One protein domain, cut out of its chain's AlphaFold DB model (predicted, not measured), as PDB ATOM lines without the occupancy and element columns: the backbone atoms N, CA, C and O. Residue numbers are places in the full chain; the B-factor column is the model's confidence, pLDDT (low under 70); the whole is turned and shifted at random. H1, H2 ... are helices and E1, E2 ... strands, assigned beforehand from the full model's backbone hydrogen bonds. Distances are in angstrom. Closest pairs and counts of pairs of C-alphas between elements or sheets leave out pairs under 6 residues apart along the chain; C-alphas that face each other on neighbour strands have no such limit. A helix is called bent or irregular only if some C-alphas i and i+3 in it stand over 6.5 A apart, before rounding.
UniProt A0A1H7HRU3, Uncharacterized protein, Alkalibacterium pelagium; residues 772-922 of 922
ATOM      1  N   THR A 772     116.987 135.555 101.180       80.06
ATOM      2  CA  THR A 772     117.231 136.550 102.224       80.06
ATOM      3  C   THR A 772     118.570 137.228 102.002       80.06
ATOM      4  O   THR A 772     119.559 136.582 101.665       80.06
ATOM      5  N   PHE A 773     118.593 138.540 102.197       81.88
ATOM      6  CA  PHE A 773     119.756 139.392 102.000       81.88
ATOM      7  C   PHE A 773     120.279 139.874 103.352       81.88
ATOM      8  O   PHE A 773     119.493 140.290 104.211       81.88
ATOM      9  N   LYS A 774     121.600 139.827 103.545       79.50
ATOM     10  CA  LYS A 774     122.283 140.331 104.746       79.50
ATOM     11  C   LYS A 774     123.537 141.130 104.380       79.50
ATOM     12  O   LYS A 774     124.191 140.803 103.396       79.50
ATOM     13  N   PRO A 775     123.928 142.157 105.147       70.94
ATOM     14  CA  PRO A 775     125.213 142.821 104.934       70.94
ATOM     15  C   PRO A 775     126.372 141.873 105.273       70.94
ATOM     16  O   PRO A 775     126.348 141.235 106.325       70.94
ATOM     17  N   LYS A 776     127.406 141.803 104.423       68.88
ATOM     18  CA  LYS A 776     128.673 141.144 104.787       68.88
ATOM     19  C   LYS A 776     129.459 142.020 105.764       68.88
ATOM     20  O   LYS A 776     129.418 143.245 105.662       68.88
ATOM     21  N   GLU A 777     130.216 141.408 106.672       55.28
ATOM     22  CA  GLU A 777     131.131 142.142 107.554       55.28
ATOM     23  C   GLU A 777     132.211 142.869 106.724       55.28
ATOM     24  O   GLU A 777     133.080 142.246 106.115       55.28
ATOM     25  N   GLY A 778     132.128 144.204 106.659       55.91
ATOM     26  CA  GLY A 778     133.066 145.067 105.930       55.91
ATOM     27  C   GLY A 778     132.406 146.320 105.335       55.91
ATOM     28  O   GLY A 778     131.216 146.330 105.037       55.91
ATOM     29  N   GLN A 779     133.170 147.408 105.166       50.94
ATOM     30  CA  GLN A 779     132.655 148.677 104.625       50.94
ATOM     31  C   GLN A 779     132.238 148.545 103.150       50.94
ATOM     32  O   GLN A 779     133.078 148.432 102.253       50.94
ATOM     33  N   ILE A 780     130.933 148.631 102.893       53.53
ATOM     34  CA  ILE A 780     130.354 148.712 101.547       53.53
ATOM     35  C   ILE A 780     130.668 150.099 100.960       53.53
ATOM     36  O   ILE A 780     130.278 151.128 101.511       53.53
ATOM     37  N   LYS A 781     131.369 150.156  99.819       54.12
ATOM     38  CA  LYS A 781     131.607 151.406  99.068       54.12
ATOM     39  C   LYS A 781     130.372 151.766  98.226       54.12
ATOM     40  O   LYS A 781     130.377 151.591  97.007       54.12
ATOM     41  N   LEU A 782     129.334 152.285  98.885       56.47
ATOM     42  CA  LEU A 782     128.017 152.627  98.313       56.47
ATOM     43  C   LEU A 782     128.076 153.566  97.084       56.47
ATOM     44  O   LEU A 782     127.289 153.413  96.147       56.47
ATOM     45  N   ASP A 783     129.044 154.487  97.022       58.38
ATOM     46  CA  ASP A 783     129.059 155.578  96.029       58.38
ATOM     47  C   ASP A 783     129.432 155.185  94.591       58.38
ATOM     48  O   ASP A 783     129.008 155.847  93.638       58.38
ATOM     49  N   LYS A 784     130.264 154.153  94.393       55.50
ATOM     50  CA  LYS A 784     130.689 153.726  93.040       55.50
ATOM     51  C   LYS A 784     129.737 152.698  92.434       55.50
ATOM     52  O   LYS A 784     129.476 152.745  91.237       55.50
ATOM     53  N   ALA A 785     129.215 151.816  93.277       56.91
ATOM     54  CA  ALA A 785     128.331 150.714  92.928       56.91
ATOM     55  C   ALA A 785     126.940 151.211  92.485       56.91
ATOM     56  O   ALA A 785     126.456 150.879  91.404       56.91
ATOM     57  N   SER A 786     126.354 152.134  93.253       59.19
ATOM     58  CA  SER A 786     125.030 152.708  92.973       59.19
ATOM     59  C   SER A 786     124.981 153.603  91.724       59.19
ATOM     60  O   SER A 786     123.948 153.698  91.061       59.19
ATOM     61  N   LYS A 787     126.097 154.252  91.362       62.59
ATOM     62  CA  LYS A 787     126.215 155.023  90.112       62.59
ATOM     63  C   LYS A 787     126.260 154.125  88.878       62.59
ATOM     64  O   LYS A 787     125.852 154.573  87.811       62.59
ATOM     65  N   LEU A 788     126.749 152.893  89.013       59.91
ATOM     66  CA  LEU A 788     126.903 151.955  87.902       59.91
ATOM     67  C   LEU A 788     125.534 151.445  87.428       59.91
ATOM     68  O   LEU A 788     125.211 151.623  86.259       59.91
ATOM     69  N   ILE A 789     124.678 150.987  88.350       62.31
ATOM     70  CA  ILE A 789     123.326 150.494  88.020       62.31
ATOM     71  C   ILE A 789     122.424 151.623  87.498       62.31
ATOM     72  O   ILE A 789     121.731 151.475  86.496       62.31
ATOM     73  N   VAL A 790     122.456 152.809  88.118       66.00
ATOM     74  CA  VAL A 790     121.650 153.950  87.632       66.00
ATOM     75  C   VAL A 790     122.112 154.418  86.244       66.00
ATOM     76  O   VAL A 790     121.314 154.978  85.484       66.00
ATOM     77  N   ASN A 791     123.373 154.164  85.880       68.62
ATOM     78  CA  ASN A 791     123.883 154.459  84.547       68.62
ATOM     79  C   ASN A 791     123.382 153.498  83.458       68.62
ATOM     80  O   ASN A 791     123.366 153.905  82.298       68.62
ATOM     81  N   GLU A 792     122.904 152.305  83.821       71.31
ATOM     82  CA  GLU A 792     122.254 151.361  82.900       71.31
ATOM     83  C   GLU A 792     120.848 151.826  82.487       71.31
ATOM     84  O   GLU A 792     120.338 151.444  81.432       71.31
ATOM     85  N   LEU A 793     120.222 152.712  83.271       77.06
ATOM     86  CA  LEU A 793     118.935 153.309  82.923       77.06
ATOM     87  C   LEU A 793     119.101 154.373  81.833       77.06
ATOM     88  O   LEU A 793     119.925 155.291  81.952       77.06
ATOM     89  N   SER A 794     118.228 154.322  80.819       81.38
ATOM     90  CA  SER A 794     118.125 155.383  79.812       81.38
ATOM     91  C   SER A 794     117.847 156.740  80.469       81.38
ATOM     92  O   SER A 794     117.193 156.820  81.513       81.38
ATOM     93  N   THR A 795     118.303 157.834  79.852       79.38
ATOM     94  CA  THR A 795     118.159 159.196  80.402       79.38
ATOM     95  C   THR A 795     116.708 159.532  80.764       79.38
ATOM     96  O   THR A 795     116.444 160.120  81.811       79.38
ATOM     97  N   HIS A 796     115.752 159.097  79.939       80.06
ATOM     98  CA  HIS A 796     114.327 159.289  80.200       80.06
ATOM     99  C   HIS A 796     113.839 158.467  81.407       80.06
ATOM    100  O   HIS A 796     113.108 158.998  82.248       80.06
ATOM    101  N   ARG A 797     114.227 157.187  81.531       83.31
ATOM    102  CA  ARG A 797     113.851 156.346  82.688       83.31
ATOM    103  C   ARG A 797     114.423 156.905  83.984       83.31
ATOM    104  O   ARG A 797     113.696 157.044  84.964       83.31
ATOM    105  N   ARG A 798     115.690 157.318  83.940       82.94
ATOM    106  CA  ARG A 798     116.427 157.922  85.053       82.94
ATOM    107  C   ARG A 798     115.729 159.169  85.591       82.94
ATOM    108  O   ARG A 798     115.432 159.243  86.778       82.94
ATOM    109  N   ASN A 799     115.418 160.122  84.711       82.75
ATOM    110  CA  ASN A 799     114.770 161.378  85.098       82.75
ATOM    111  C   ASN A 799     113.372 161.146  85.681       82.75
ATOM    112  O   ASN A 799     113.001 161.783  86.669       82.75
ATOM    113  N   ARG A 800     112.608 160.220  85.092       87.25
ATOM    114  CA  ARG A 800     111.268 159.857  85.560       87.25
ATOM    115  C   ARG A 800     111.310 159.228  86.953       87.25
ATOM    116  O   ARG A 800     110.672 159.749  87.862       87.25
ATOM    117  N   ALA A 801     112.080 158.154  87.125       87.06
ATOM    118  CA  ALA A 801     112.170 157.430  88.391       87.06
ATOM    119  C   ALA A 801     112.724 158.310  89.520       87.06
ATOM    120  O   ALA A 801     112.150 158.333  90.603       87.06
ATOM    121  N   PHE A 802     113.748 159.127  89.252       87.06
ATOM    122  CA  PHE A 802     114.276 160.080  90.231       87.06
ATOM    123  C   PHE A 802     113.239 161.122  90.672       87.06
ATOM    124  O   PHE A 802     113.144 161.450  91.854       87.06
ATOM    125  N   THR A 803     112.453 161.648  89.727       87.12
ATOM    126  CA  THR A 803     111.424 162.652  90.030       87.12
ATOM    127  C   THR A 803     110.297 162.046  90.863       87.12
ATOM    128  O   THR A 803     109.916 162.629  91.874       87.12
ATOM    129  N   LEU A 804     109.800 160.864  90.484       90.56
ATOM    130  CA  LEU A 804     108.764 160.149  91.236       90.56
ATOM    131  C   LEU A 804     109.247 159.767  92.639       90.56
ATOM    132  O   LEU A 804     108.537 160.002  93.613       90.56
ATOM    133  N   TYR A 805     110.480 159.263  92.756       90.00
ATOM    134  CA  TYR A 805     111.115 158.964  94.039       90.00
ATOM    135  C   TYR A 805     111.154 160.194  94.957       90.00
ATOM    136  O   TYR A 805     110.740 160.105  96.111       90.00
ATOM    137  N   LYS A 806     111.578 161.361  94.450       89.81
ATOM    138  CA  LYS A 806     111.611 162.603  95.239       89.81
ATOM    139  C   LYS A 806     110.237 163.017  95.762       89.81
ATOM    140  O   LYS A 806     110.143 163.480  96.891       89.81
ATOM    141  N   ILE A 807     109.187 162.848  94.958       90.25
ATOM    142  CA  ILE A 807     107.812 163.153  95.377       90.25
ATOM    143  C   ILE A 807     107.339 162.148  96.443       90.25
ATOM    144  O   ILE A 807     106.661 162.528  97.399       90.25
ATOM    145  N   ALA A 808     107.698 160.869  96.300       88.94
ATOM    146  CA  ALA A 808     107.322 159.820  97.247       88.94
ATOM    147  C   ALA A 808     108.029 159.968  98.605       88.94
ATOM    148  O   ALA A 808     107.378 159.829  99.638       88.94
ATOM    149  N   ALA A 809     109.328 160.290  98.593       85.38
ATOM    150  CA  ALA A 809     110.179 160.399  99.779       85.38
ATOM    151  C   ALA A 809     110.009 161.713 100.569       85.38
ATOM    152  O   ALA A 809     110.465 161.801 101.708       85.38
ATOM    153  N   ASP A 810     109.372 162.736  99.995       86.06
ATOM    154  CA  ASP A 810     109.088 163.990 100.694       86.06
ATOM    155  C   ASP A 810     107.892 163.822 101.646       86.06
ATOM    156  O   ASP A 810     106.727 163.799 101.241       86.06
ATOM    157  N   THR A 811     108.190 163.734 102.943       78.75
ATOM    158  CA  THR A 811     107.201 163.562 104.017       78.75
ATOM    159  C   THR A 811     106.271 164.770 104.197       78.75
ATOM    160  O   THR A 811     105.238 164.651 104.851       78.75
ATOM    161  N   SER A 812     106.581 165.923 103.590       80.31
ATOM    162  CA  SER A 812     105.742 167.130 103.618       80.31
ATOM    163  C   SER A 812     104.697 167.192 102.486       80.31
ATOM    164  O   SER A 812     103.862 168.114 102.438       80.31
ATOM    165  N   MET A 813     104.717 166.218 101.567       82.62
ATOM    166  CA  MET A 813     103.811 166.134 100.421       82.62
ATOM    167  C   MET A 813     102.441 165.566 100.810       82.62
ATOM    168  O   MET A 813     102.231 164.354 100.893       82.62
ATOM    169  N   THR A 814     101.456 166.455 100.957       81.19
ATOM    170  CA  THR A 814     100.039 166.060 101.006       81.19
ATOM    171  C   THR A 814      99.599 165.463  99.669       81.19
ATOM    172  O   THR A 814     100.178 165.776  98.628       81.19
ATOM    173  N   ARG A 815      98.522 164.667  99.659       78.75
ATOM    174  CA  ARG A 815      97.958 164.084  98.425       78.75
ATOM    175  C   ARG A 815      97.727 165.129  97.327       78.75
ATOM    176  O   ARG A 815      98.110 164.929  96.181       78.75
ATOM    177  N   TYR A 816      97.205 166.298  97.697       76.88
ATOM    178  CA  TYR A 816      97.021 167.427  96.781       76.88
ATOM    179  C   TYR A 816      98.343 167.943  96.176       76.88
ATOM    180  O   TYR A 816      98.422 168.202  94.975       76.88
ATOM    181  N   LYS A 817      99.410 168.062  96.981       79.50
ATOM    182  CA  LYS A 817     100.742 168.460  96.489       79.50
ATOM    183  C   LYS A 817     101.387 167.374  95.624       79.50
ATOM    184  O   LYS A 817     102.041 167.714  94.637       79.50
ATOM    185  N   THR A 818     101.162 166.097  95.944       82.19
ATOM    186  CA  THR A 818     101.575 164.954  95.119       82.19
ATOM    187  C   THR A 818     100.942 165.038  93.730       82.19
ATOM    188  O   THR A 818     101.666 165.055  92.741       82.19
ATOM    189  N   ILE A 819      99.616 165.194  93.651       83.31
ATOM    190  CA  ILE A 819      98.855 165.330  92.395       83.31
ATOM    191  C   ILE A 819      99.437 166.457  91.528       83.31
ATOM    192  O   ILE A 819      99.767 166.243  90.358       83.31
ATOM    193  N   ASN A 820      99.651 167.643  92.104       81.19
ATOM    194  CA  ASN A 820     100.221 168.780  91.375       81.19
ATOM    195  C   ASN A 820     101.666 168.526  90.906       81.19
ATOM    196  O   ASN A 820     102.000 168.828  89.762       81.19
ATOM    197  N   SER A 821     102.505 167.917  91.746       83.56
ATOM    198  CA  SER A 821     103.904 167.613  91.405       83.56
ATOM    199  C   SER A 821     104.012 166.547  90.308       83.56
ATOM    200  O   SER A 821     104.831 166.663  89.393       83.56
ATOM    201  N   VAL A 822     103.140 165.535  90.347       87.44
ATOM    202  CA  VAL A 822     103.036 164.512  89.299       87.44
ATOM    203  C   VAL A 822     102.523 165.125  87.994       87.44
ATOM    204  O   VAL A 822     102.987 164.739  86.925       87.44
ATOM    205  N   LYS A 823     101.641 166.134  88.047       85.19
ATOM    206  CA  LYS A 823     101.079 166.795  86.853       85.19
ATOM    207  C   LYS A 823     102.156 167.499  86.038       85.19
ATOM    208  O   LYS A 823     102.173 167.409  84.811       85.19
ATOM    209  N   ASP A 824     103.075 168.180  86.714       78.25
ATOM    210  CA  ASP A 824     104.183 168.875  86.059       78.25
ATOM    211  C   ASP A 824     105.248 167.912  85.526       78.25
ATOM    212  O   ASP A 824     105.876 168.192  84.500       78.25
ATOM    213  N   MET A 825     105.425 166.759  86.174       83.12
ATOM    214  CA  MET A 825     106.271 165.677  85.669       83.12
ATOM    215  C   MET A 825     105.644 165.005  84.438       83.12
ATOM    216  O   MET A 825     106.327 164.858  83.424       83.12
ATOM    217  N   TYR A 826     104.348 164.684  84.486       84.94
ATOM    218  CA  TYR A 826     103.597 164.052  83.398       84.94
ATOM    219  C   TYR A 826     103.656 164.879  82.109       84.94
ATOM    220  O   TYR A 826     103.971 164.343  81.049       84.94
ATOM    221  N   LYS A 827     103.494 166.207  82.204       81.19
ATOM    222  CA  LYS A 827     103.670 167.125  81.061       81.19
ATOM    223  C   LYS A 827     105.037 167.000  80.382       81.19
ATOM    224  O   LYS A 827     105.144 167.251  79.186       81.19
ATOM    225  N   LYS A 828     106.084 166.668  81.143       74.62
ATOM    226  CA  LYS A 828     107.459 166.534  80.641       74.62
ATOM    227  C   LYS A 828     107.767 165.121  80.141       74.62
ATOM    228  O   LYS A 828     108.669 164.978  79.328       74.62
ATOM    229  N   ASN A 829     107.057 164.102  80.630       70.12
ATOM    230  CA  ASN A 829     107.311 162.690  80.333       70.12
ATOM    231  C   ASN A 829     105.996 161.867  80.303       70.12
ATOM    232  O   ASN A 829     105.762 161.070  81.216       70.12
ATOM    233  N   PRO A 830     105.139 162.006  79.269       75.75
ATOM    234  CA  PRO A 830     103.804 161.392  79.222       75.75
ATOM    235  C   PRO A 830     103.827 159.912  78.798       75.75
ATOM    236  O   PRO A 830     103.029 159.466  77.982       75.75
ATOM    237  N   SER A 831     104.770 159.130  79.323       73.12
ATOM    238  CA  SER A 831     104.954 157.727  78.914       73.12
ATOM    239  C   SER A 831     103.942 156.740  79.519       73.12
ATOM    240  O   SER A 831     103.956 155.574  79.143       73.12
ATOM    241  N   ARG A 832     103.117 157.184  80.476       74.94
ATOM    242  CA  ARG A 832     102.096 156.406  81.209       74.94
ATOM    243  C   ARG A 832     100.910 157.291  81.560       74.94
ATOM    244  O   ARG A 832     101.043 158.504  81.425       74.94
ATOM    245  N   SER A 833      99.790 156.723  82.006       83.44
ATOM    246  CA  SER A 833      98.661 157.540  82.464       83.44
ATOM    247  C   SER A 833      99.059 158.402  83.666       83.44
ATOM    248  O   SER A 833     100.021 158.125  84.392       83.44
ATOM    249  N   TYR A 834      98.348 159.509  83.838       81.69
ATOM    250  CA  TYR A 834      98.602 160.434  84.932       81.69
ATOM    251  C   TYR A 834      98.279 159.788  86.288       81.69
ATOM    252  O   TYR A 834      99.028 159.949  87.252       81.69
ATOM    253  N   GLU A 835      97.206 159.003  86.317       82.69
ATOM    254  CA  GLU A 835      96.709 158.235  87.452       82.69
ATOM    255  C   GLU A 835      97.720 157.164  87.883       82.69
ATOM    256  O   GLU A 835      98.056 157.096  89.064       82.69
ATOM    257  N   GLU A 836      98.323 156.436  86.934       82.56
ATOM    258  CA  GLU A 836      99.371 155.444  87.223       82.56
ATOM    259  C   GLU A 836     100.567 156.067  87.959       82.56
ATOM    260  O   GLU A 836     101.148 155.455  88.854       82.56
ATOM    261  N   TYR A 837     100.959 157.299  87.619       87.12
ATOM    262  CA  TYR A 837     102.056 157.964  88.324       87.12
ATOM    263  C   TYR A 837     101.700 158.387  89.745       87.12
ATOM    264  O   TYR A 837     102.584 158.405  90.602       87.12
ATOM    265  N   ILE A 838     100.438 158.733  89.999       86.06
ATOM    266  CA  ILE A 838      99.966 159.038  91.351       86.06
ATOM    267  C   ILE A 838      99.978 157.756  92.184       86.06
ATOM    268  O   ILE A 838     100.549 157.752  93.273       86.06
ATOM    269  N   GLU A 839      99.437 156.664  91.641       87.06
ATOM    270  CA  GLU A 839      99.386 155.365  92.312       87.06
ATOM    271  C   GLU A 839     100.784 154.846  92.655       87.06
ATOM    272  O   GLU A 839     101.037 154.484  93.801       87.06
ATOM    273  N   ILE A 840     101.736 154.887  91.714       88.88
ATOM    274  CA  ILE A 840     103.122 154.458  91.969       88.88
ATOM    275  C   ILE A 840     103.746 155.253  93.126       88.88
ATOM    276  O   ILE A 840     104.466 154.682  93.943       88.88
ATOM    277  N   VAL A 841     103.486 156.561  93.218       90.25
ATOM    278  CA  VAL A 841     104.015 157.409  94.298       90.25
ATOM    279  C   VAL A 841     103.365 157.086  95.642       90.25
ATOM    280  O   VAL A 841     104.070 157.046  96.650       90.25
ATOM    281  N   GLU A 842     102.050 156.862  95.669       88.19
ATOM    282  CA  GLU A 842     101.315 156.499  96.885       88.19
ATOM    283  C   GLU A 842     101.769 155.125  97.402       88.19
ATOM    284  O   GLU A 842     102.197 155.018  98.550       88.19
ATOM    285  N   TRP A 843     101.828 154.107  96.541       88.00
ATOM    286  CA  TRP A 843     102.314 152.773  96.905       88.00
ATOM    287  C   TRP A 843     103.778 152.760  97.345       88.00
ATOM    288  O   TRP A 843     104.140 152.077  98.302       88.00
ATOM    289  N   TYR A 844     104.639 153.530  96.677       89.44
ATOM    290  CA  TYR A 844     106.036 153.639  97.088       89.44
ATOM    291  C   TYR A 844     106.174 154.367  98.430       89.44
ATOM    292  O   TYR A 844     107.082 154.077  99.200       89.44
ATOM    293  N   ARG A 845     105.271 155.293  98.763       88.31
ATOM    294  CA  ARG A 845     105.253 155.920 100.086       88.31
ATOM    295  C   ARG A 845     104.888 154.905 101.165       88.31
ATOM    296  O   ARG A 845     105.615 154.814 102.146       88.31
ATOM    297  N   GLU A 846     103.847 154.104 100.948       84.50
ATOM    298  CA  GLU A 846     103.455 153.012 101.854       84.50
ATOM    299  C   GLU A 846     104.605 152.010 102.082       84.50
ATOM    300  O   GLU A 846     104.864 151.607 103.219       84.50
ATOM    301  N   PHE A 847     105.381 151.703 101.033       87.12
ATOM    302  CA  PHE A 847     106.601 150.888 101.130       87.12
ATOM    303  C   PHE A 847     107.614 151.419 102.135       87.12
ATOM    304  O   PHE A 847     108.156 150.666 102.946       87.12
ATOM    305  N   LEU A 848     107.892 152.722 102.061       83.00
ATOM    306  CA  LEU A 848     108.913 153.366 102.880       83.00
ATOM    307  C   LEU A 848     108.536 153.352 104.363       83.00
ATOM    308  O   LEU A 848     109.421 153.273 105.210       83.00
ATOM    309  N   VAL A 849     107.236 153.377 104.679       82.25
ATOM    310  CA  VAL A 849     106.732 153.287 106.063       82.25
ATOM    311  C   VAL A 849     106.574 151.829 106.530       82.25
ATOM    312  O   VAL A 849     106.296 151.574 107.697       82.25
ATOM    313  N   GLY A 850     106.836 150.855 105.653       76.56
ATOM    314  CA  GLY A 850     106.878 149.430 105.979       76.56
ATOM    315  C   GLY A 850     105.560 148.682 105.825       76.56
ATOM    316  O   GLY A 850     105.458 147.560 106.322       76.56
ATOM    317  N   ASN A 851     104.585 149.260 105.124       78.69
ATOM    318  CA  ASN A 851     103.336 148.577 104.821       78.69
ATOM    319  C   ASN A 851     103.523 147.549 103.688       78.69
ATOM    320  O   ASN A 851     104.331 147.768 102.779       78.69
ATOM    321  N   PRO A 852     102.808 146.409 103.741       73.69
ATOM    322  CA  PRO A 852     102.858 145.399 102.691       73.69
ATOM    323  C   PRO A 852     102.284 145.948 101.383       73.69
ATOM    324  O   PRO A 852     101.335 146.731 101.380       73.69
ATOM    325  N   ILE A 853     102.854 145.508 100.263       79.06
ATOM    326  CA  ILE A 853     102.512 146.004  98.924       79.06
ATOM    327  C   ILE A 853     102.134 144.837  98.042       79.06
ATOM    328  O   ILE A 853     102.847 143.830  98.007       79.06
ATOM    329  N   ASP A 854     101.059 145.022  97.284       78.69
ATOM    330  CA  ASP A 854     100.765 144.197  96.125       78.69
ATOM    331  C   ASP A 854     101.558 144.718  94.917       78.69
ATOM    332  O   ASP A 854     101.143 145.645  94.219       78.69
ATOM    333  N   ILE A 855     102.730 144.125  94.677       74.56
ATOM    334  CA  ILE A 855     103.631 144.547  93.596       74.56
ATOM    335  C   ILE A 855     103.063 144.285  92.189       74.56
ATOM    336  O   ILE A 855     103.586 144.832  91.218       74.56
ATOM    337  N   THR A 856     101.987 143.491  92.077       75.44
ATOM    338  CA  THR A 856     101.256 143.258  90.816       75.44
ATOM    339  C   THR A 856     100.315 144.412  90.465       75.44
ATOM    340  O   THR A 856      99.989 144.610  89.297       75.44
ATOM    341  N   SER A 857      99.928 145.217  91.460       73.50
ATOM    342  CA  SER A 857      99.035 146.372  91.300       73.50
ATOM    343  C   SER A 857      99.783 147.679  90.995       73.50
ATOM    344  O   SER A 857      99.170 148.741  90.928       73.50
ATOM    345  N   VAL A 858     101.106 147.628  90.807       76.00
ATOM    346  CA  VAL A 858     101.946 148.789  90.475       76.00
ATOM    347  C   VAL A 858     102.850 148.491  89.292       76.00
ATOM    348  O   VAL A 858     103.202 147.348  89.017       76.00
ATOM    349  N   HIS A 859     103.310 149.539  88.607       82.00
ATOM    350  CA  HIS A 859     104.290 149.371  87.544       82.00
ATOM    351  C   HIS A 859     105.668 148.960  88.102       82.00
ATOM    352  O   HIS A 859     106.508 149.812  88.420       82.00
ATOM    353  N   THR A 860     105.900 147.647  88.183       82.06
ATOM    354  CA  THR A 860     107.042 147.010  88.853       82.06
ATOM    355  C   THR A 860     108.391 147.568  88.402       82.06
ATOM    356  O   THR A 860     109.241 147.856  89.240       82.06
ATOM    357  N   GLU A 861     108.599 147.818  87.104       84.25
ATOM    358  CA  GLU A 861     109.884 148.358  86.640       84.25
ATOM    359  C   GLU A 861     110.164 149.764  87.180       84.25
ATOM    360  O   GLU A 861     111.280 150.052  87.589       84.25
ATOM    361  N   THR A 862     109.164 150.654  87.195       85.44
ATOM    362  CA  THR A 862     109.363 152.023  87.709       85.44
ATOM    363  C   THR A 862     109.471 152.035  89.225       85.44
ATOM    364  O   THR A 862     110.229 152.835  89.762       85.44
ATOM    365  N   PHE A 863     108.782 151.116  89.898       87.44
ATOM    366  CA  PHE A 863     108.910 150.909  91.334       87.44
ATOM    367  C   PHE A 863     110.335 150.467  91.719       87.44
ATOM    368  O   PHE A 863     110.947 151.055  92.609       87.44
ATOM    369  N   ILE A 864     110.911 149.500  90.993       84.88
ATOM    370  CA  ILE A 864     112.307 149.067  91.180       84.88
ATOM    371  C   ILE A 864     113.294 150.175  90.777       84.88
ATOM    372  O   ILE A 864     114.271 150.412  91.487       84.88
ATOM    373  N   ASP A 865     113.032 150.912  89.691       86.19
ATOM    374  CA  ASP A 865     113.866 152.056  89.300       86.19
ATOM    375  C   ASP A 865     113.880 153.136  90.408       86.19
ATOM    376  O   ASP A 865     114.921 153.733  90.672       86.19
ATOM    377  N   MET A 866     112.749 153.390  91.083       87.38
ATOM    378  CA  MET A 866     112.663 154.306  92.233       87.38
ATOM    379  C   MET A 866     113.443 153.785  93.447       87.38
ATOM    380  O   MET A 866     114.120 154.575  94.112       87.38
ATOM    381  N   LEU A 867     113.414 152.469  93.690       83.88
ATOM    382  CA  LEU A 867     114.213 151.811  94.726       83.88
ATOM    383  C   LEU A 867     115.707 152.059  94.535       83.88
ATOM    384  O   LEU A 867     116.378 152.460  95.482       83.88
ATOM    385  N   LEU A 868     116.216 151.960  93.308       78.44
ATOM    386  CA  LEU A 868     117.623 152.251  93.008       78.44
ATOM    387  C   LEU A 868     118.056 153.669  93.424       78.44
ATOM    388  O   LEU A 868     119.182 153.858  93.887       78.44
ATOM    389  N   PHE A 869     117.172 154.666  93.304       77.25
ATOM    390  CA  PHE A 869     117.452 156.031  93.765       77.25
ATOM    391  C   PHE A 869     117.320 156.200  95.273       77.25
ATOM    392  O   PHE A 869     118.093 156.955  95.860       77.25
ATOM    393  N   HIS A 870     116.382 155.498  95.909       78.94
ATOM    394  CA  HIS A 870     116.285 155.477  97.367       78.94
ATOM    395  C   HIS A 870     117.556 154.906  98.003       78.94
ATOM    396  O   HIS A 870     118.075 155.481  98.959       78.94
ATOM    397  N   ILE A 871     118.110 153.847  97.406       70.12
ATOM    398  CA  ILE A 871     119.337 153.175  97.853       70.12
ATOM    399  C   ILE A 871     120.574 154.086  97.756       70.12
ATOM    400  O   ILE A 871     121.472 153.990  98.584       70.12
ATOM    401  N   GLN A 872     120.621 155.034  96.811       68.00
ATOM    402  CA  GLN A 872     121.688 156.051  96.761       68.00
ATOM    403  C   GLN A 872     121.700 156.995  97.976       68.00
ATOM    404  O   GLN A 872     122.665 157.730  98.159       68.00
ATOM    405  N   GLN A 873     120.616 157.029  98.751       67.69
ATOM    406  CA  GLN A 873     120.397 157.971  99.848       67.69
ATOM    407  C   GLN A 873     120.276 157.272 101.217       67.69
ATOM    408  O   GLN A 873     119.982 157.941 102.203       67.69
ATOM    409  N   THR A 874     120.464 155.946 101.293       63.81
ATOM    410  CA  THR A 874     120.282 155.137 102.517       63.81
ATOM    411  C   THR A 874     121.492 154.248 102.821       63.81
ATOM    412  O   THR A 874     122.204 153.814 101.918       63.81
ATOM    413  N   ASP A 875     121.723 153.967 104.108       60.94
ATOM    414  CA  ASP A 875     122.770 153.042 104.561       60.94
ATOM    415  C   ASP A 875     122.456 151.578 104.177       60.94
ATOM    416  O   ASP A 875     121.313 151.198 103.916       60.94
ATOM    417  N   ALA A 876     123.478 150.716 104.183       55.94
ATOM    418  CA  ALA A 876     123.371 149.329 103.716       55.94
ATOM    419  C   ALA A 876     122.505 148.393 104.591       55.94
ATOM    420  O   ALA A 876     122.076 147.339 104.124       55.94
ATOM    421  N   LEU A 877     122.249 148.748 105.854       57.00
ATOM    422  CA  LEU A 877     121.397 147.960 106.752       57.00
ATOM    423  C   LEU A 877     119.900 148.109 106.381       57.00
ATOM    424  O   LEU A 877     119.263 147.083 106.136       57.00
ATOM    425  N   PRO A 878     119.361 149.337 106.192       68.25
ATOM    426  CA  PRO A 878     118.046 149.542 105.582       68.25
ATOM    427  C   PRO A 878     117.873 148.842 104.227       68.25
ATOM    428  O   PRO A 878     116.804 148.309 103.942       68.25
ATOM    429  N   LEU A 879     118.922 148.808 103.392       71.50
ATOM    430  CA  LEU A 879     118.883 148.184 102.064       71.50
ATOM    431  C   LEU A 879     118.465 146.707 102.129       71.50
ATOM    432  O   LEU A 879     117.530 146.309 101.434       71.50
ATOM    433  N   ALA A 880     119.111 145.910 102.983       74.00
ATOM    434  CA  ALA A 880     118.777 144.496 103.136       74.00
ATOM    435  C   ALA A 880     117.321 144.300 103.603       74.00
ATOM    436  O   ALA A 880     116.628 143.409 103.117       74.00
ATOM    437  N   GLU A 881     116.819 145.162 104.492       79.44
ATOM    438  CA  GLU A 881     115.427 145.125 104.963       79.44
ATOM    439  C   GLU A 881     114.417 145.471 103.860       79.44
ATOM    440  O   GLU A 881     113.396 144.793 103.726       79.44
ATOM    441  N   TYR A 882     114.687 146.488 103.035       82.00
ATOM    442  CA  TYR A 882     113.843 146.815 101.879       82.00
ATOM    443  C   TYR A 882     113.832 145.683 100.845       82.00
ATOM    444  O   TYR A 882     112.762 145.325 100.354       82.00
ATOM    445  N   MET A 883     114.990 145.082 100.557       82.94
ATOM    446  CA  MET A 883     115.103 143.961  99.618       82.94
ATOM    447  C   MET A 883     114.372 142.714 100.124       82.94
ATOM    448  O   MET A 883     113.631 142.094  99.367       82.94
ATOM    449  N   ASN A 884     114.501 142.387 101.414       85.50
ATOM    450  CA  ASN A 884     113.780 141.273 102.036       85.50
ATOM    451  C   ASN A 884     112.259 141.493 102.035       85.50
ATOM    452  O   ASN A 884     111.507 140.548 101.812       85.50
ATOM    453  N   ARG A 885     111.789 142.730 102.252       83.50
ATOM    454  CA  ARG A 885     110.356 143.062 102.152       83.50
ATOM    455  C   ARG A 885     109.831 142.908 100.731       83.50
ATOM    456  O   ARG A 885     108.757 142.344 100.546       83.50
ATOM    457  N   LEU A 886     110.589 143.371  99.739       84.00
ATOM    458  CA  LEU A 886     110.211 143.227  98.336       84.00
ATOM    459  C   LEU A 886     110.189 141.752  97.906       84.00
ATOM    460  O   LEU A 886     109.257 141.331  97.225       84.00
ATOM    461  N   GLU A 887     111.162 140.959  98.361       85.44
ATOM    462  CA  GLU A 887     111.203 139.512  98.135       85.44
ATOM    463  C   GLU A 887     110.004 138.809  98.783       85.44
ATOM    464  O   GLU A 887     109.338 138.015  98.121       85.44
ATOM    465  N   ALA A 888     109.662 139.150 100.029       82.94
ATOM    466  CA  ALA A 888     108.488 138.609 100.712       82.94
ATOM    467  C   ALA A 888     107.179 138.962  99.984       82.94
ATOM    468  O   ALA A 888     106.346 138.083  99.773       82.94
ATOM    469  N   SER A 889     107.021 140.210  99.528       80.69
ATOM    470  CA  SER A 889     105.889 140.615  98.682       80.69
ATOM    471  C   SER A 889     105.858 139.851  97.354       80.69
ATOM    472  O   SER A 889     104.779 139.498  96.886       80.69
ATOM    473  N   SER A 890     107.017 139.543  96.759       80.12
ATOM    474  CA  SER A 890     107.087 138.767  95.514       80.12
ATOM    475  C   SER A 890     106.694 137.294  95.684       80.12
ATOM    476  O   SER A 890     106.236 136.672  94.730       80.12
ATOM    477  N   GLN A 891     106.840 136.722  96.888       73.12
ATOM    478  CA  GLN A 891     106.406 135.345  97.175       73.12
ATOM    479  C   GLN A 891     104.888 135.185  97.203       73.12
ATOM    480  O   GLN A 891     104.394 134.073  97.056       73.12
ATOM    481  N   LEU A 892     104.157 136.286  97.379       73.00
ATOM    482  CA  LEU A 892     102.697 136.302  97.362       73.00
ATOM    483  C   LEU A 892     102.128 136.389  95.936       73.00
ATOM    484  O   LEU A 892     100.913 136.415  95.772       73.00
ATOM    485  N   ILE A 893     102.992 136.464  94.917       72.38
ATOM    486  CA  ILE A 893     102.602 136.520  93.509       72.38
ATOM    487  C   ILE A 893     102.235 135.109  93.027       72.38
ATOM    488  O   ILE A 893     103.054 134.190  93.096       72.38
ATOM    489  N   ASP A 894     101.020 134.959  92.498       65.19
ATOM    490  CA  ASP A 894     100.529 133.713  91.904       65.19
ATOM    491  C   ASP A 894     101.325 133.304  90.647       65.19
ATOM    492  O   ASP A 894     101.935 134.132  89.967       65.19
ATOM    493  N   SER A 895     101.277 132.016  90.287       58.25
ATOM    494  CA  SER A 895     102.045 131.438  89.170       58.25
ATOM    495  C   SER A 895     101.791 132.099  87.806       58.25
ATOM    496  O   SER A 895     102.694 132.123  86.972       58.25
ATOM    497  N   GLU A 896     100.609 132.685  87.584       52.28
ATOM    498  CA  GLU A 896     100.259 133.418  86.353       52.28
ATOM    499  C   GLU A 896     101.074 134.706  86.152       52.28
ATOM    500  O   GLU A 896     101.210 135.185  85.030       52.28
ATOM    501  N   HIS A 897     101.663 135.246  87.222       66.00
ATOM    502  CA  HIS A 897     102.521 136.433  87.194       66.00
ATOM    503  C   HIS A 897     103.986 136.076  87.507       66.00
ATOM    504  O   HIS A 897     104.756 136.914  87.988       66.00
ATOM    505  N   GLY A 898     104.389 134.830  87.220       65.81
ATOM    506  CA  GLY A 898     105.740 134.317  87.466       65.81
ATOM    507  C   GLY A 898     106.855 135.177  86.858       65.81
ATOM    508  O   GLY A 898     107.907 135.335  87.478       65.81
ATOM    509  N   ASP A 899     106.602 135.831  85.722       74.00
ATOM    510  CA  ASP A 899     107.551 136.755  85.083       74.00
ATOM    511  C   ASP A 899     107.855 137.989  85.949       74.00
ATOM    512  O   ASP A 899     108.992 138.464  85.978       74.00
ATOM    513  N   ILE A 900     106.872 138.486  86.711       75.38
ATOM    514  CA  ILE A 900     107.052 139.612  87.641       75.38
ATOM    515  C   ILE A 900     107.897 139.165  88.836       75.38
ATOM    516  O   ILE A 900     108.853 139.851  89.200       75.38
ATOM    517  N   LYS A 901     107.591 137.993  89.413       79.38
ATOM    518  CA  LYS A 901     108.379 137.385  90.501       79.38
ATOM    519  C   LYS A 901     109.837 137.196  90.072       79.38
ATOM    520  O   LYS A 901     110.754 137.607  90.787       79.38
ATOM    521  N   LYS A 902     110.049 136.653  88.871       78.12
ATOM    522  CA  LYS A 902     111.371 136.462  88.265       78.12
ATOM    523  C   LYS A 902     112.095 137.792  88.066       78.12
ATOM    524  O   LYS A 902     113.227 137.935  88.516       78.12
ATOM    525  N   TYR A 903     111.429 138.792  87.485       80.44
ATOM    526  CA  TYR A 903     111.999 140.123  87.269       80.44
ATOM    527  C   TYR A 903     112.432 140.802  88.578       80.44
ATOM    528  O   TYR A 903     113.548 141.320  88.663       80.44
ATOM    529  N   VAL A 904     111.585 140.773  89.613       80.62
ATOM    530  CA  VAL A 904     111.895 141.337  90.938       80.62
ATOM    531  C   VAL A 904     113.128 140.658  91.530       80.62
ATOM    532  O   VAL A 904     114.074 141.342  91.915       80.62
ATOM    533  N   ARG A 905     113.161 139.323  91.535       82.12
ATOM    534  CA  ARG A 905     114.284 138.544  92.074       82.12
ATOM    535  C   ARG A 905     115.585 138.774  91.333       82.12
ATOM    536  O   ARG A 905     116.606 138.978  91.982       82.12
ATOM    537  N   THR A 906     115.557 138.795  90.001       79.06
ATOM    538  CA  THR A 906     116.743 139.111  89.197       79.06
ATOM    539  C   THR A 906     117.315 140.460  89.605       79.06
ATOM    540  O   THR A 906     118.488 140.551  89.950       79.06
ATOM    541  N   ARG A 907     116.468 141.488  89.708       80.56
ATOM    542  CA  ARG A 907     116.916 142.821  90.123       80.56
ATOM    543  C   ARG A 907     117.431 142.872  91.556       80.56
ATOM    544  O   ARG A 907     118.398 143.583  91.809       80.56
ATOM    545  N   LEU A 908     116.832 142.135  92.487       82.19
ATOM    546  CA  LEU A 908     117.318 142.069  93.865       82.19
ATOM    547  C   LEU A 908     118.680 141.364  93.963       82.19
ATOM    548  O   LEU A 908     119.552 141.831  94.691       82.19
ATOM    549  N   VAL A 909     118.905 140.287  93.213       77.88
ATOM    550  CA  VAL A 909     120.203 139.592  93.193       77.88
ATOM    551  C   VAL A 909     121.282 140.448  92.525       77.88
ATOM    552  O   VAL A 909     122.359 140.588  93.105       77.88
ATOM    553  N   ASP A 910     120.978 141.105  91.398       75.38
ATOM    554  CA  ASP A 910     121.886 142.066  90.749       75.38
ATOM    555  C   ASP A 910     122.309 143.167  91.741       75.38
ATOM    556  O   ASP A 910     123.487 143.508  91.875       75.38
ATOM    557  N   MET A 911     121.342 143.708  92.495       76.94
ATOM    558  CA  MET A 911     121.615 144.686  93.548       76.94
ATOM    559  C   MET A 911     122.494 144.085  94.651       76.94
ATOM    560  O   MET A 911     123.463 144.718  95.066       76.94
ATOM    561  N   ALA A 912     122.199 142.873  95.122       77.00
ATOM    562  CA  ALA A 912     122.978 142.219  96.170       77.00
ATOM    563  C   ALA A 912     124.446 142.020  95.768       77.00
ATOM    564  O   ALA A 912     125.335 142.258  96.588       77.00
ATOM    565  N   GLU A 913     124.714 141.647  94.515       73.56
ATOM    566  CA  GLU A 913     126.072 141.516  93.985       73.56
ATOM    567  C   GLU A 913     126.800 142.866  93.982       73.56
ATOM    568  O   GLU A 913     127.897 142.995  94.533       73.56
ATOM    569  N   VAL A 914     126.151 143.901  93.447       70.75
ATOM    570  CA  VAL A 914     126.724 145.248  93.340       70.75
ATOM    571  C   VAL A 914     126.964 145.888  94.713       70.75
ATOM    572  O   VAL A 914     127.973 146.570  94.913       70.75
ATOM    573  N   PHE A 915     126.082 145.645  95.682       69.81
ATOM    574  CA  PHE A 915     126.198 146.149  97.055       69.81
ATOM    575  C   PHE A 915     126.963 145.206  97.998       69.81
ATOM    576  O   PHE A 915     127.089 145.503  99.186       69.81
ATOM    577  N   ASN A 916     127.526 144.110  97.478       71.88
ATOM    578  CA  ASN A 916     128.268 143.098  98.233       71.88
ATOM    579  C   ASN A 916     127.503 142.551  99.456       71.88
ATOM    580  O   ASN A 916     128.078 142.332 100.528       71.88
ATOM    581  N   LEU A 917     126.204 142.317  99.293       74.00
ATOM    582  CA  LEU A 917     125.372 141.642 100.281       74.00
ATOM    583  C   LEU A 917     125.595 140.122 100.216       74.00
ATOM    584  O   LEU A 917     125.978 139.550  99.193       74.00
ATOM    585  N   GLU A 918     125.404 139.458 101.345       75.94
ATOM    586  CA  GLU A 918     125.259 138.013 101.434       75.94
ATOM    587  C   GLU A 918     123.839 137.632 101.006       75.94
ATOM    588  O   GLU A 918     122.863 138.220 101.475       75.94
ATOM    589  N   VAL A 919     123.740 136.651 100.110       74.50
ATOM    590  CA  VAL A 919     122.478 136.084  99.631       74.50
ATOM    591  C   VAL A 919     122.350 134.689 100.228       74.50
ATOM    592  O   VAL A 919     123.216 133.845 100.001       74.50
ATOM    593  N   THR A 920     121.293 134.451 100.999       72.00
ATOM    594  CA  THR A 920     121.013 133.158 101.631       72.00
ATOM    595  C   THR A 920     119.641 132.638 101.238       72.00
ATOM    596  O   THR A 920     118.646 133.344 101.386       72.00
ATOM    597  N   VAL A 921     119.581 131.383 100.798       65.19
ATOM    598  CA  VAL A 921     118.327 130.680 100.485       65.19
ATOM    599  C   VAL A 921     117.781 129.992 101.739       65.19
ATOM    600  O   VAL A 921     118.542 129.316 102.440       65.19
ATOM    601  N   ARG A 922     116.491 130.180 102.034       58.66
ATOM    602  CA  ARG A 922     115.781 129.608 103.186       58.66
ATOM    603  C   ARG A 922     114.598 128.748 102.785       58.66
ATOM    604  O   ARG A 922     113.843 129.167 101.878       58.66
TER     605      ARG A 922
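AT A GLANCE: This is residues 772 to 922 of the 922 residues of an uncharacterized protein of Alkalibacterium pelagium (UniProt A0A1H7HRU3). A two-stranded ribbon, E1 beside E2, packs mainly on H6 of the helical hairpin H6 and H7 at one end of a compact helical body. H5 sits in the middle between that hairpin and a group of three helices, H2, H3 and H4, at the other end, while H1 packs on residues 868 to 871 of H5. The 151 printed residues hold seven named helices and two named strands in the order E1, H1 to H7, E2, and the class is mostly helix. The sheet is antiparallel; the radius of gyration of the C-alphas is 15.3 A, and the spans are 44 by 37 by 28 A.

IN THESE COORDINATES: Find C-alpha 772 at (117.231, 136.550, 102.224), where E1, residues 772 to 775, begins; E2, residues 917 to 921, ends at C-alpha 921, (118.327, 130.680, 100.485). Then look for H6, residues 876 to 891, 22.9 A long, and H7, residues 895 to 914, 28.6 A. H7 is irregular, with C-alphas 896 and 899 8.1 A apart, and has a kink of 26 degrees near residue 902. H5, residues 860 to 871, starts at (107.042, 147.010, 88.853). The other helices are H1, residues 782 to 792; H2, residues 795 to 809, 21.0 A; H3, residues 815 to 828, 20.3 A; and H4, residues 834 to 849, 23.7 A.

HOW THE PARTS SIT: Start at the sheet, where N 772 and O 920 are 2.8 A apart and N 918 and O 774 2.7 A, within hydrogen-bond range. The closest C-alphas of E1 and H6, Phe 773 and Ala 880, are 5.3 A apart. H6 and H7 form a hairpin and touch at Ser 890 and Lys 901, C-alphas 5.4 A apart, at a shallow tilt of 15 degrees, opposite ways. H7 touches H5 with residues 900 to 907 alone, closest at Ile 900 and Thr 860, 7.5 A between C-alphas. H5 touches H2, only just about perpendicular at 70.2 degrees, with the C-alphas of Met 866 and Ala 801 closest at 5.0 A. H1 touches H5 at Val 790 and Leu 868, C-alphas 6.9 A apart, at a shallow tilt of 28 degrees. H2 and H3 form a hairpin at 9 degrees, their closest C-alphas, Ile 807 and Thr 818, 6.5 A apart. H4 touches H2, with the C-alphas of Val 841 and Ala 808 closest at 5.0 A, at a steep tilt of 55 degrees. H3 and H6 are apart. In H2 and H4 every O i to N i+4 pair is within hydrogen-bond range; the figures are 4 of 7 in H1, 9 of 10 in H3, 7 of 8 in H5, 11 of 12 in H6 and 14 of 16 in H7.

THE WHOLE: The farthest C-alphas, Glu 777 and Lys 827, are 45.6 A apart. The printed part has no cut and no long link, and Arg 922 is the chain's last residue. Look for pLDDT under 70 at residues 776 to 791, 872 to 878, 894 to 898, 915 and 921 to 922.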